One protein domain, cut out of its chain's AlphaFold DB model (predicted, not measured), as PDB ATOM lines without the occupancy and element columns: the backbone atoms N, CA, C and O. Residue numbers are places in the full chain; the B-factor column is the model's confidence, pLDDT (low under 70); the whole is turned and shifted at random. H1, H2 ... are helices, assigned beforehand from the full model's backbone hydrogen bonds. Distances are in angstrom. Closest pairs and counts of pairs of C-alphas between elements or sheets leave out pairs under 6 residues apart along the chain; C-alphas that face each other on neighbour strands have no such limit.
ATOM      1  N   ASN A   2     119.174 157.383 156.690       58.16
ATOM      2  CA  ASN A   2     119.984 156.321 157.328       58.16
ATOM      3  C   ASN A   2     120.401 155.147 156.419       58.16
ATOM      4  O   ASN A   2     121.411 154.507 156.691       58.16
ATOM      5  N   VAL A   3     119.670 154.866 155.334       63.59
ATOM      6  CA  VAL A   3     119.924 153.674 154.497       63.59
ATOM      7  C   VAL A   3     121.172 153.837 153.625       63.59
ATOM      8  O   VAL A   3     122.008 152.945 153.569       63.59
ATOM      9  N   PHE A   4     121.362 155.001 153.001       59.91
ATOM     10  CA  PHE A   4     122.540 155.242 152.162       59.91
ATOM     11  C   PHE A   4     123.838 155.251 152.984       59.91
ATOM     12  O   PHE A   4     124.829 154.631 152.605       59.91
ATOM     13  N   ASN A   5     123.805 155.878 154.165       65.50
ATOM     14  CA  ASN A   5     124.938 155.864 155.087       65.50
ATOM     15  C   ASN A   5     125.227 154.456 155.621       65.50
ATOM     16  O   ASN A   5     126.394 154.115 155.769       65.50
ATOM     17  N   SER A   6     124.216 153.613 155.867       73.94
ATOM     18  CA  SER A   6     124.461 152.242 156.329       73.94
ATOM     19  C   SER A   6     125.087 151.364 155.241       73.94
ATOM     20  O   SER A   6     126.011 150.609 155.536       73.94
ATOM     21  N   VAL A   7     124.656 151.508 153.984       77.25
ATOM     22  CA  VAL A   7     125.220 150.769 152.842       77.25
ATOM     23  C   VAL A   7     126.663 151.195 152.574       77.25
ATOM     24  O   VAL A   7     127.544 150.341 152.478       77.25
ATOM     25  N   LEU A   8     126.936 152.502 152.537       75.88
ATOM     26  CA  LEU A   8     128.289 153.017 152.315       75.88
ATOM     27  C   LEU A   8     129.247 152.590 153.438       75.88
ATOM     28  O   LEU A   8     130.386 152.207 153.178       75.88
ATOM     29  N   ASN A   9     128.777 152.612 154.689       82.75
ATOM     30  CA  ASN A   9     129.599 152.239 155.836       82.75
ATOM     31  C   ASN A   9     129.876 150.727 155.868       82.75
ATOM     32  O   ASN A   9     130.993 150.336 156.193       82.75
ATOM     33  N   ARG A  10     128.911 149.887 155.456       81.81
ATOM     34  CA  ARG A  10     129.104 148.434 155.271       81.81
ATOM     35  C   ARG A  10     130.104 148.118 154.161       81.81
ATOM     36  O   ARG A  10     130.945 147.244 154.334       81.81
ATOM     37  N   PHE A  11     130.040 148.838 153.042       81.69
ATOM     38  CA  PHE A  11     131.006 148.667 151.957       81.69
ATOM     39  C   PHE A  11     132.421 149.064 152.398       81.69
ATOM     40  O   PHE A  11     133.382 148.353 152.118       81.69
ATOM     41  N   TRP A  12     132.549 150.161 153.150       81.19
ATOM     42  CA  TRP A  12     133.834 150.644 153.654       81.19
ATOM     43  C   TRP A  12     134.460 149.738 154.722       81.19
ATOM     44  O   TRP A  12     135.679 149.551 154.754       81.19
ATOM     45  N   THR A  13     133.655 149.162 155.618       86.06
ATOM     46  CA  THR A  13     134.159 148.168 156.574       86.06
ATOM     47  C   THR A  13     134.555 146.879 155.870       86.06
ATOM     48  O   THR A  13     135.630 146.355 156.156       86.06
ATOM     49  N   TRP A  14     133.759 146.414 154.903       87.81
ATOM     50  CA  TRP A  14     134.095 145.252 154.083       87.81
ATOM     51  C   TRP A  14     135.400 145.456 153.303       87.81
ATOM     52  O   TRP A  14     136.298 144.622 153.393       87.81
ATOM     53  N   SER A  15     135.573 146.600 152.632       79.06
ATOM     54  CA  SER A  15     136.797 146.892 151.878       79.06
ATOM     55  C   SER A  15     138.031 146.911 152.780       79.06
ATOM     56  O   SER A  15     139.075 146.402 152.392       79.06
ATOM     57  N   LYS A  16     137.923 147.443 154.006       83.88
ATOM     58  CA  LYS A  16     139.016 147.411 154.992       83.88
ATOM     59  C   LYS A  16     139.373 145.997 155.445       83.88
ATOM     60  O   LYS A  16     140.550 145.741 155.676       83.88
ATOM     61  N   ILE A  17     138.389 145.112 155.601       83.44
ATOM     62  CA  ILE A  17     138.621 143.711 155.978       83.44
ATOM     63  C   ILE A  17     139.353 142.992 154.844       83.44
ATOM     64  O   ILE A  17     140.410 142.416 155.080       83.44
ATOM     65  N   VAL A  18     138.857 143.122 153.611       80.75
ATOM     66  CA  VAL A  18     139.475 142.513 152.423       80.75
ATOM     67  C   VAL A  18     140.902 143.023 152.209       80.75
ATOM     68  O   VAL A  18     141.785 142.247 151.862       80.75
ATOM     69  N   TRP A  19     141.162 144.310 152.467       80.81
ATOM     70  CA  TRP A  19     142.512 144.863 152.321       80.81
ATOM     71  C   TRP A  19     143.483 144.434 153.427       80.81
ATOM     72  O   TRP A  19     144.691 144.379 153.207       80.81
ATOM     73  N   LYS A  20     142.986 144.178 154.639       83.44
ATOM     74  CA  LYS A  20     143.828 143.738 155.759       83.44
ATOM     75  C   LYS A  20     144.114 142.241 155.734       83.44
ATOM     76  O   LYS A  20     145.020 141.801 156.438       83.44
ATOM     77  N   ASP A  21     143.367 141.475 154.947       83.06
ATOM     78  CA  ASP A  21     143.631 140.060 154.754       83.06
ATOM     79  C   ASP A  21     144.925 139.872 153.928       83.06
ATOM     80  O   ASP A  21     145.017 140.361 152.795       83.06
ATOM     81  N   PRO A  22     145.943 139.179 154.472       87.81
ATOM     82  CA  PRO A  22     147.248 139.035 153.832       87.81
ATOM     83  C   PRO A  22     147.212 138.239 152.520       87.81
ATOM     84  O   PRO A  22     148.148 138.352 151.724       87.81
ATOM     85  N   VAL A  23     146.170 137.438 152.278       88.31
ATOM     86  CA  VAL A  23     146.000 136.664 151.042       88.31
ATOM     87  C   VAL A  23     145.317 137.521 149.980       88.31
ATOM     88  O   VAL A  23     145.865 137.711 148.892       88.31
ATOM     89  N   TRP A  24     144.163 138.107 150.303       79.06
ATOM     90  CA  TRP A  24     143.392 138.914 149.349       79.06
ATOM     91  C   TRP A  24     144.113 140.193 148.931       79.06
ATOM     92  O   TRP A  24     144.067 140.569 147.761       79.06
ATOM     93  N   SER A  25     144.865 140.800 149.848       81.88
ATOM     94  CA  SER A  25     145.760 141.923 149.570       81.88
ATOM     95  C   SER A  25     146.712 141.649 148.395       81.88
ATOM     96  O   SER A  25     146.852 142.458 147.468       81.88
ATOM     97  N   LYS A  26     147.330 140.464 148.387       87.62
ATOM     98  CA  LYS A  26     148.270 140.053 147.339       87.62
ATOM     99  C   LYS A  26     147.548 139.779 146.027       87.62
ATOM    100  O   LYS A  26     148.017 140.228 144.987       87.62
ATOM    101  N   VAL A  27     146.394 139.109 146.074       89.38
ATOM    102  CA  VAL A  27     145.570 138.823 144.884       89.38
ATOM    103  C   VAL A  27     145.135 140.117 144.195       89.38
ATOM    104  O   VAL A  27     145.286 140.248 142.982       89.38
ATOM    105  N   ILE A  28     144.668 141.104 144.961       82.88
ATOM    106  CA  ILE A  28     144.270 142.414 144.432       82.88
ATOM    107  C   ILE A  28     145.477 143.138 143.831       82.88
ATOM    108  O   ILE A  28     145.385 143.670 142.728       82.88
ATOM    109  N   SER A  29     146.623 143.116 144.512       87.25
ATOM    110  CA  SER A  29     147.850 143.755 144.021       87.25
ATOM    111  C   SER A  29     148.342 143.134 142.710       87.25
ATOM    112  O   SER A  29     148.667 143.859 141.771       87.25
ATOM    113  N   VAL A  30     148.338 141.800 142.608       94.06
ATOM    114  CA  VAL A  30     148.665 141.074 141.369       94.06
ATOM    115  C   VAL A  30     147.659 141.410 140.268       94.06
ATOM    116  O   VAL A  30     148.066 141.656 139.136       94.06
ATOM    117  N   GLY A  31     146.368 141.498 140.595       88.44
ATOM    118  CA  GLY A  31     145.329 141.925 139.657       88.44
ATOM    119  C   GLY A  31     145.559 143.339 139.119       88.44
ATOM    120  O   GLY A  31     145.472 143.555 137.913       88.44
ATOM    121  N   ILE A  32     145.923 144.290 139.983       89.69
ATOM    122  CA  ILE A  32     146.249 145.668 139.585       89.69
ATOM    123  C   ILE A  32     147.487 145.690 138.683       89.69
ATOM    124  O   ILE A  32     147.468 146.339 137.639       89.69
ATOM    125  N   LEU A  33     148.547 144.965 139.045       91.62
ATOM    126  CA  LEU A  33     149.763 144.885 138.232       91.62
ATOM    127  C   LEU A  33     149.494 144.256 136.860       91.62
ATOM    128  O   LEU A  33     149.971 144.772 135.852       91.62
ATOM    129  N   ALA A  34     148.685 143.196 136.804       91.06
ATOM    130  CA  ALA A  34     148.259 142.579 135.553       91.06
ATOM    131  C   ALA A  34     147.441 143.553 134.693       91.06
ATOM    132  O   ALA A  34     147.641 143.621 133.482       91.06
ATOM    133  N   LEU A  35     146.569 144.350 135.314       88.44
ATOM    134  CA  LEU A  35     145.765 145.358 134.629       88.44
ATOM    135  C   LEU A  35     146.644 146.483 134.063       88.44
ATOM    136  O   LEU A  35     146.476 146.863 132.908       88.44
ATOM    137  N   ILE A  36     147.630 146.965 134.823       91.62
ATOM    138  CA  ILE A  36     148.597 147.967 134.352       91.62
ATOM    139  C   ILE A  36     149.437 147.410 133.200       91.62
ATOM    140  O   ILE A  36     149.585 148.075 132.178       91.62
ATOM    141  N   ALA A  37     149.954 146.185 133.329       91.12
ATOM    142  CA  ALA A  37     150.731 145.537 132.276       91.12
ATOM    143  C   ALA A  37     149.898 145.327 131.001       91.12
ATOM    144  O   ALA A  37     150.386 145.564 129.897       91.12
ATOM    145  N   PHE A  38     148.627 144.946 131.151       91.50
ATOM    146  CA  PHE A  38     147.686 144.821 130.045       91.50
ATOM    147  C   PHE A  38     147.427 146.168 129.363       91.50
ATOM    148  O   PHE A  38     147.551 146.261 128.145       91.50
ATOM    149  N   LEU A  39     147.133 147.221 130.134       85.31
ATOM    150  CA  LEU A  39     146.938 148.575 129.606       85.31
ATOM    151  C   LEU A  39     148.189 149.091 128.892       85.31
ATOM    152  O   LEU A  39     148.081 149.701 127.833       85.31
ATOM    153  N   TRP A  40     149.373 148.812 129.434       89.25
ATOM    154  CA  TRP A  40     150.642 149.197 128.828       89.25
ATOM    155  C   TRP A  40     150.914 148.452 127.517       89.25
ATOM    156  O   TRP A  40     151.251 149.067 126.508       89.25
ATOM    157  N   ALA A  41     150.720 147.133 127.498       88.44
ATOM    158  CA  ALA A  41     150.863 146.327 126.287       88.44
ATOM    159  C   ALA A  41     149.829 146.713 125.217       88.44
ATOM    160  O   ALA A  41     150.125 146.680 124.022       88.44
ATOM    161  N   TRP A  42     148.623 147.092 125.641       84.12
ATOM    162  CA  TRP A  42     147.586 147.615 124.764       84.12
ATOM    163  C   TRP A  42     147.958 148.994 124.202       84.12
ATOM    164  O   TRP A  42     147.843 149.198 122.997       84.12
ATOM    165  N   TYR A  43     148.500 149.890 125.036       82.75
ATOM    166  CA  TYR A  43     148.999 151.212 124.640       82.75
ATOM    167  C   TYR A  43     150.125 151.126 123.600       82.75
ATOM    168  O   TYR A  43     150.076 151.803 122.579       82.75
ATOM    169  N   GLN A  44     151.107 150.242 123.803       86.00
ATOM    170  CA  GLN A  44     152.257 150.084 122.896       86.00
ATOM    171  C   GLN A  44     151.872 149.608 121.487       86.00
ATOM    172  O   GLN A  44     152.611 149.828 120.532       86.00
ATOM    173  N   LYS A  45     150.714 148.956 121.333       85.19
ATOM    174  CA  LYS A  45     150.216 148.482 120.032       85.19
ATOM    175  C   LYS A  45     149.474 149.556 119.234       85.19
ATOM    176  O   LYS A  45     149.058 149.277 118.112       85.19
ATOM    177  N   LYS A  46     149.265 150.747 119.801       84.31
ATOM    178  CA  LYS A  46     148.482 151.823 119.190       84.31
ATOM    179  C   LYS A  46     149.382 152.913 118.628       84.31
ATOM    180  O   LYS A  46     150.322 153.364 119.275       84.31
ATOM    181  N   THR A  47     149.079 153.358 117.412       87.38
ATOM    182  CA  THR A  47     149.748 154.523 116.827       87.38
ATOM    183  C   THR A  47     149.325 155.808 117.560       87.38
ATOM    184  O   THR A  47     148.216 155.869 118.098       87.38
ATOM    185  N   PRO A  48     150.150 156.875 117.571       81.44
ATOM    186  CA  PRO A  48     149.793 158.146 118.213       81.44
ATOM    187  C   PRO A  48     148.462 158.726 117.712       81.44
ATOM    188  O   PRO A  48     147.720 159.339 118.476       81.44
ATOM    189  N   LYS A  49     148.135 158.484 116.436       85.44
ATOM    190  CA  LYS A  49     146.868 158.887 115.821       85.44
ATOM    191  C   LYS A  49     145.683 158.100 116.387       85.44
ATOM    192  O   LYS A  49     144.700 158.704 116.792       85.44
ATOM    193  N   GLU A  50     145.803 156.780 116.516       83.44
ATOM    194  CA  GLU A  50     144.766 155.954 117.152       83.44
ATOM    195  C   GLU A  50     144.570 156.291 118.635       83.44
ATOM    196  O   GLU A  50     143.448 156.220 119.128       83.44
ATOM    197  N   MET A  51     145.633 156.674 119.350       79.56
ATOM    198  CA  MET A  51     145.530 157.140 120.739       79.56
ATOM    199  C   MET A  51     144.764 158.460 120.843       79.56
ATOM    200  O   MET A  51     143.950 158.623 121.750       79.56
ATOM    201  N   TYR A  52     144.995 159.385 119.909       81.81
ATOM    202  CA  TYR A  52     144.243 160.634 119.816       81.81
ATOM    203  C   TYR A  52     142.767 160.378 119.489       81.81
ATOM    204  O   TYR A  52     141.892 160.907 120.170       81.81
ATOM    205  N   ASP A  53     142.483 159.498 118.527       83.88
ATOM    206  CA  ASP A  53     141.115 159.136 118.144       83.88
ATOM    207  C   ASP A  53     140.382 158.390 119.273       83.88
ATOM    208  O   ASP A  53     139.202 158.637 119.514       83.88
ATOM    209  N   LEU A  54     141.075 157.526 120.024       79.88
ATOM    210  CA  LEU A  54     140.540 156.885 121.229       79.88
ATOM    211  C   LEU A  54     140.262 157.893 122.340       79.88
ATOM    212  O   LEU A  54     139.241 157.776 123.006       79.88
ATOM    213  N   LEU A  55     141.137 158.880 122.541       79.06
ATOM    214  CA  LEU A  55     140.934 159.933 123.532       79.06
ATOM    215  C   LEU A  55     139.743 160.817 123.150       79.06
ATOM    216  O   LEU A  55     138.892 161.080 123.994       79.06
ATOM    217  N   ILE A  56     139.627 161.208 121.879       80.00
ATOM    218  CA  ILE A  56     138.462 161.940 121.371       80.00
ATOM    219  C   ILE A  56     137.196 161.095 121.472       80.00
ATOM    220  O   ILE A  56     136.178 161.610 121.910       80.00
ATOM    221  N   SER A  57     137.242 159.807 121.133       76.75
ATOM    222  CA  SER A  57     136.111 158.883 121.282       76.75
ATOM    223  C   SER A  57     135.713 158.694 122.750       76.75
ATOM    224  O   SER A  57     134.529 158.671 123.079       76.75
ATOM    225  N   PHE A  58     136.693 158.654 123.657       70.38
ATOM    226  CA  PHE A  58     136.460 158.590 125.096       70.38
ATOM    227  C   PHE A  58     135.865 159.899 125.640       70.38
ATOM    228  O   PHE A  58     134.975 159.869 126.484       70.38
ATOM    229  N   LEU A  59     136.308 161.053 125.138       64.56
ATOM    230  CA  LEU A  59     135.679 162.343 125.436       64.56
ATOM    231  C   LEU A  59     134.288 162.477 124.795       64.56
ATOM    232  O   LEU A  59     133.418 163.127 125.371       64.56
ATOM    233  N   ASN A  60     134.071 161.825 123.653       69.38
ATOM    234  CA  ASN A  60     132.794 161.702 122.951       69.38
ATOM    235  C   ASN A  60     131.940 160.538 123.477       69.38
ATOM    236  O   ASN A  60     130.999 160.129 122.792       69.38
ATOM    237  N   PHE A  61     132.236 159.993 124.671       58.47
ATOM    238  CA  PHE A  61     131.355 159.018 125.311       58.47
ATOM    239  C   PHE A  61     129.912 159.554 125.255       58.47
ATOM    240  O   PHE A  61     129.681 160.723 125.579       58.47
ATOM    241  N   PRO A  62     128.914 158.724 124.893       63.06
ATOM    242  CA  PRO A  62     127.515 159.158 124.832       63.06
ATOM    243  C   PRO A  62     126.995 159.619 126.198       63.06
ATOM    244  O   PRO A  62     125.950 160.254 126.289       63.06
ATOM    245  N   ILE A  63     127.729 159.278 127.260       62.28
ATOM    246  CA  ILE A  63     127.600 159.859 128.585       62.28
ATOM    247  C   ILE A  63     128.509 161.085 128.601       62.28
ATOM    248  O   ILE A  63     129.723 160.948 128.768       62.28
ATOM    249  N   PRO A  64     127.958 162.282 128.413       77.38
ATOM    250  CA  PRO A  64     128.778 163.461 128.286       77.38
ATOM    251  C   PRO A  64     129.558 163.704 129.580       77.38
ATOM    252  O   PRO A  64     129.019 163.589 130.683       77.38
ATOM    253  N   LEU A  65     130.840 164.050 129.434       72.12
ATOM    254  CA  LEU A  65     131.813 164.232 130.519       72.12
ATOM    255  C   LEU A  65     131.280 165.096 131.680       72.12
ATOM    256  O   LEU A  65     131.627 164.872 132.843       72.12
ATOM    257  N   TYR A  66     130.380 166.042 131.386       77.12
ATOM    258  CA  TYR A  66     129.721 166.867 132.395       77.12
ATOM    259  C   TYR A  66     128.899 166.056 133.411       77.12
ATOM    260  O   TYR A  66     128.787 166.491 134.551       77.12
ATOM    261  N   LEU A  67     128.354 164.882 133.065       81.31
ATOM    262  CA  LEU A  67     127.628 164.015 134.004       81.31
ATOM    263  C   LEU A  67     128.570 163.376 135.030       81.31
ATOM    264  O   LEU A  67     128.256 163.330 136.219       81.31
ATOM    265  N   ILE A  68     129.751 162.928 134.595       82.25
ATOM    266  CA  ILE A  68     130.768 162.355 135.490       82.25
ATOM    267  C   ILE A  68     131.305 163.446 136.428       82.25
ATOM    268  O   ILE A  68     131.354 163.266 137.643       82.25
ATOM    269  N   LEU A  69     131.625 164.624 135.891       84.31
ATOM    270  CA  LEU A  69     132.035 165.777 136.700       84.31
ATOM    271  C   LEU A  69     130.924 166.239 137.658       84.31
ATOM    272  O   LEU A  69     131.203 166.535 138.819       84.31
ATOM    273  N   SER A  70     129.667 166.242 137.208       84.56
ATOM    274  CA  SER A  70     128.502 166.607 138.023       84.56
ATOM    275  C   SER A  70     128.286 165.632 139.178       84.56
ATOM    276  O   SER A  70     128.084 166.062 140.308       84.56
ATOM    277  N   THR A  71     128.409 164.321 138.949       87.12
ATOM    278  CA  THR A  71     128.285 163.317 140.024       87.12
ATOM    279  C   THR A  71     129.395 163.430 141.070       87.12
ATOM    280  O   THR A  71     129.109 163.377 142.270       87.12
ATOM    281  N   ILE A  72     130.645 163.663 140.652       90.69
ATOM    282  CA  ILE A  72     131.761 163.925 141.574       90.69
ATOM    283  C   ILE A  72     131.516 165.222 142.362       90.69
ATOM    284  O   ILE A  72     131.665 165.238 143.587       90.69
ATOM    285  N   GLY A  73     131.086 166.289 141.681       93.06
ATOM    286  CA  GLY A  73     130.745 167.572 142.296       93.06
ATOM    287  C   GLY A  73     129.603 167.457 143.306       93.06
ATOM    288  O   GLY A  73     129.720 167.946 144.428       93.06
ATOM    289  N   LEU A  74     128.539 166.729 142.960       92.19
ATOM    290  CA  LEU A  74     127.399 166.455 143.834       92.19
ATOM    291  C   LEU A  74     127.832 165.680 145.083       92.19
ATOM    292  O   LEU A  74     127.446 166.036 146.194       92.19
ATOM    293  N   MET A  75     128.672 164.654 144.931       92.94
ATOM    294  CA  MET A  75     129.208 163.895 146.064       92.94
ATOM    295  C   MET A  75     130.038 164.785 147.005       92.94
ATOM    296  O   MET A  75     129.933 164.661 148.230       92.94
ATOM    297  N   PHE A  76     130.843 165.699 146.454       93.56
ATOM    298  CA  PHE A  76     131.602 166.670 147.244       93.56
ATOM    299  C   PHE A  76     130.676 167.653 147.974       93.56
ATOM    300  O   PHE A  76     130.849 167.888 149.171       93.56
ATOM    301  N   LEU A  77     129.652 168.158 147.284       91.38
ATOM    302  CA  LEU A  77     128.672 169.096 147.827       91.38
ATOM    303  C   LEU A  77     127.851 168.457 148.956       91.38
ATOM    304  O   LEU A  77     127.709 169.058 150.015       91.38
ATOM    305  N   ILE A  78     127.417 167.200 148.805       89.75
ATOM    306  CA  ILE A  78     126.755 166.435 149.875       89.75
ATOM    307  C   ILE A  78     127.675 166.289 151.091       89.75
ATOM    308  O   ILE A  78     127.243 166.533 152.216       89.75
ATOM    309  N   ARG A  79     128.951 165.920 150.901       85.88
ATOM    310  CA  ARG A  79     129.909 165.825 152.020       85.88
ATOM    311  C   ARG A  79     130.101 167.160 152.728       85.88
ATOM    312  O   ARG A  79     130.195 167.186 153.956       85.88
ATOM    313  N   LEU A  80     130.161 168.247 151.966       87.38
ATOM    314  CA  LEU A  80     130.306 169.594 152.491       87.38
ATOM    315  C   LEU A  80     129.063 169.983 153.299       87.38
ATOM    316  O   LEU A  80     129.202 170.344 154.462       87.38
ATOM    317  N   LEU A  81     127.859 169.779 152.757       86.81
ATOM    318  CA  LEU A  81     126.603 169.999 153.478       86.81
ATOM    319  C   LEU A  81     126.540 169.181 154.771       86.81
ATOM    320  O   LEU A  81     126.274 169.739 155.828       86.81
ATOM    321  N   VAL A  82     126.866 167.886 154.733       84.62
ATOM    322  CA  VAL A  82     126.903 167.047 155.943       84.62
ATOM    323  C   VAL A  82     127.883 167.607 156.977       84.62
ATOM    324  O   VAL A  82     127.587 167.582 158.166       84.62
ATOM    325  N   LYS A  83     129.039 168.134 156.560       80.62
ATOM    326  CA  LYS A  83     130.006 168.756 157.477       80.62
ATOM    327  C   LYS A  83     129.476 170.061 158.080       80.62
ATOM    328  O   LYS A  83     129.738 170.309 159.250       80.62
ATOM    329  N   PHE A  84     128.729 170.855 157.314       79.12
ATOM    330  CA  PHE A  84     128.096 172.086 157.794       79.12
ATOM    331  C   PHE A  84     126.918 171.821 158.740       79.12
ATOM    332  O   PHE A  84     126.755 172.543 159.718       79.12
ATOM    333  N   PHE A  85     126.141 170.765 158.495       77.50
ATOM    334  CA  PHE A  85     125.008 170.369 159.338       77.50
ATOM    335  C   PHE A  85     125.384 169.441 160.497       77.50
ATOM    336  O   PHE A  85     124.516 169.076 161.288       77.50
ATOM    337  N   LYS A  86     126.658 169.047 160.640       67.62
ATOM    338  CA  LYS A  86     127.121 168.407 161.872       67.62
ATOM    339  C   LYS A  86     127.071 169.444 162.986       67.62
ATOM    340  O   LYS A  86     127.967 170.276 163.111       67.62
TER     341      LYS A  86
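This is residues 2 to 86 of the 217 residues of an uncharacterized protein of Chitinophagaceae bacterium (UniProt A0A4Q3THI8). Four helices, H1 to H4 in chain order, stand end to end round an open, flat, four-sided frame with an empty middle. Its first and last C-alphas, Asn 2 and Lys 86, are 14.8 A apart. The printed part has 85 residues, is all helix with no named strand, and is extended, with a radius of gyration of the C-alphas of 19.0 A and spans of 52 by 39 by 18 A.

H1, residues 2 to 20, and H2, residues 22 to 44, only just touch, only at the corner, with 3 pairs of C-alphas within 8 A, the closest Trp 19 and Ser 25 at 5.2 A; they are about perpendicular at 89 degrees. H3, residues 48 to 59, is close to H2 but not clearly touching, closest C-alphas Tyr 43 and Met 51 at 7.9 A. H4, residues 65 to 85, is likewise close to H3 but not clearly touching, Leu 59 and Leu 65 at 6.7 A. H1 and H4 are apart. Every O i to N i+4 pair is within hydrogen-bond range in H1, H3 and H4, 18 of 19 in H2.

H1, 27.0 A, begins at C-alpha 2 (119.984, 156.321, 157.328). H2 is 33.2 A, H3 16.4 A; H4, 30.2 A, ends at C-alpha 85 (125.008, 170.369, 159.338).

The printed part has no cut; its three links are tight. Residues 2 to 5, 59 to 63 and 86 have pLDDT under 70.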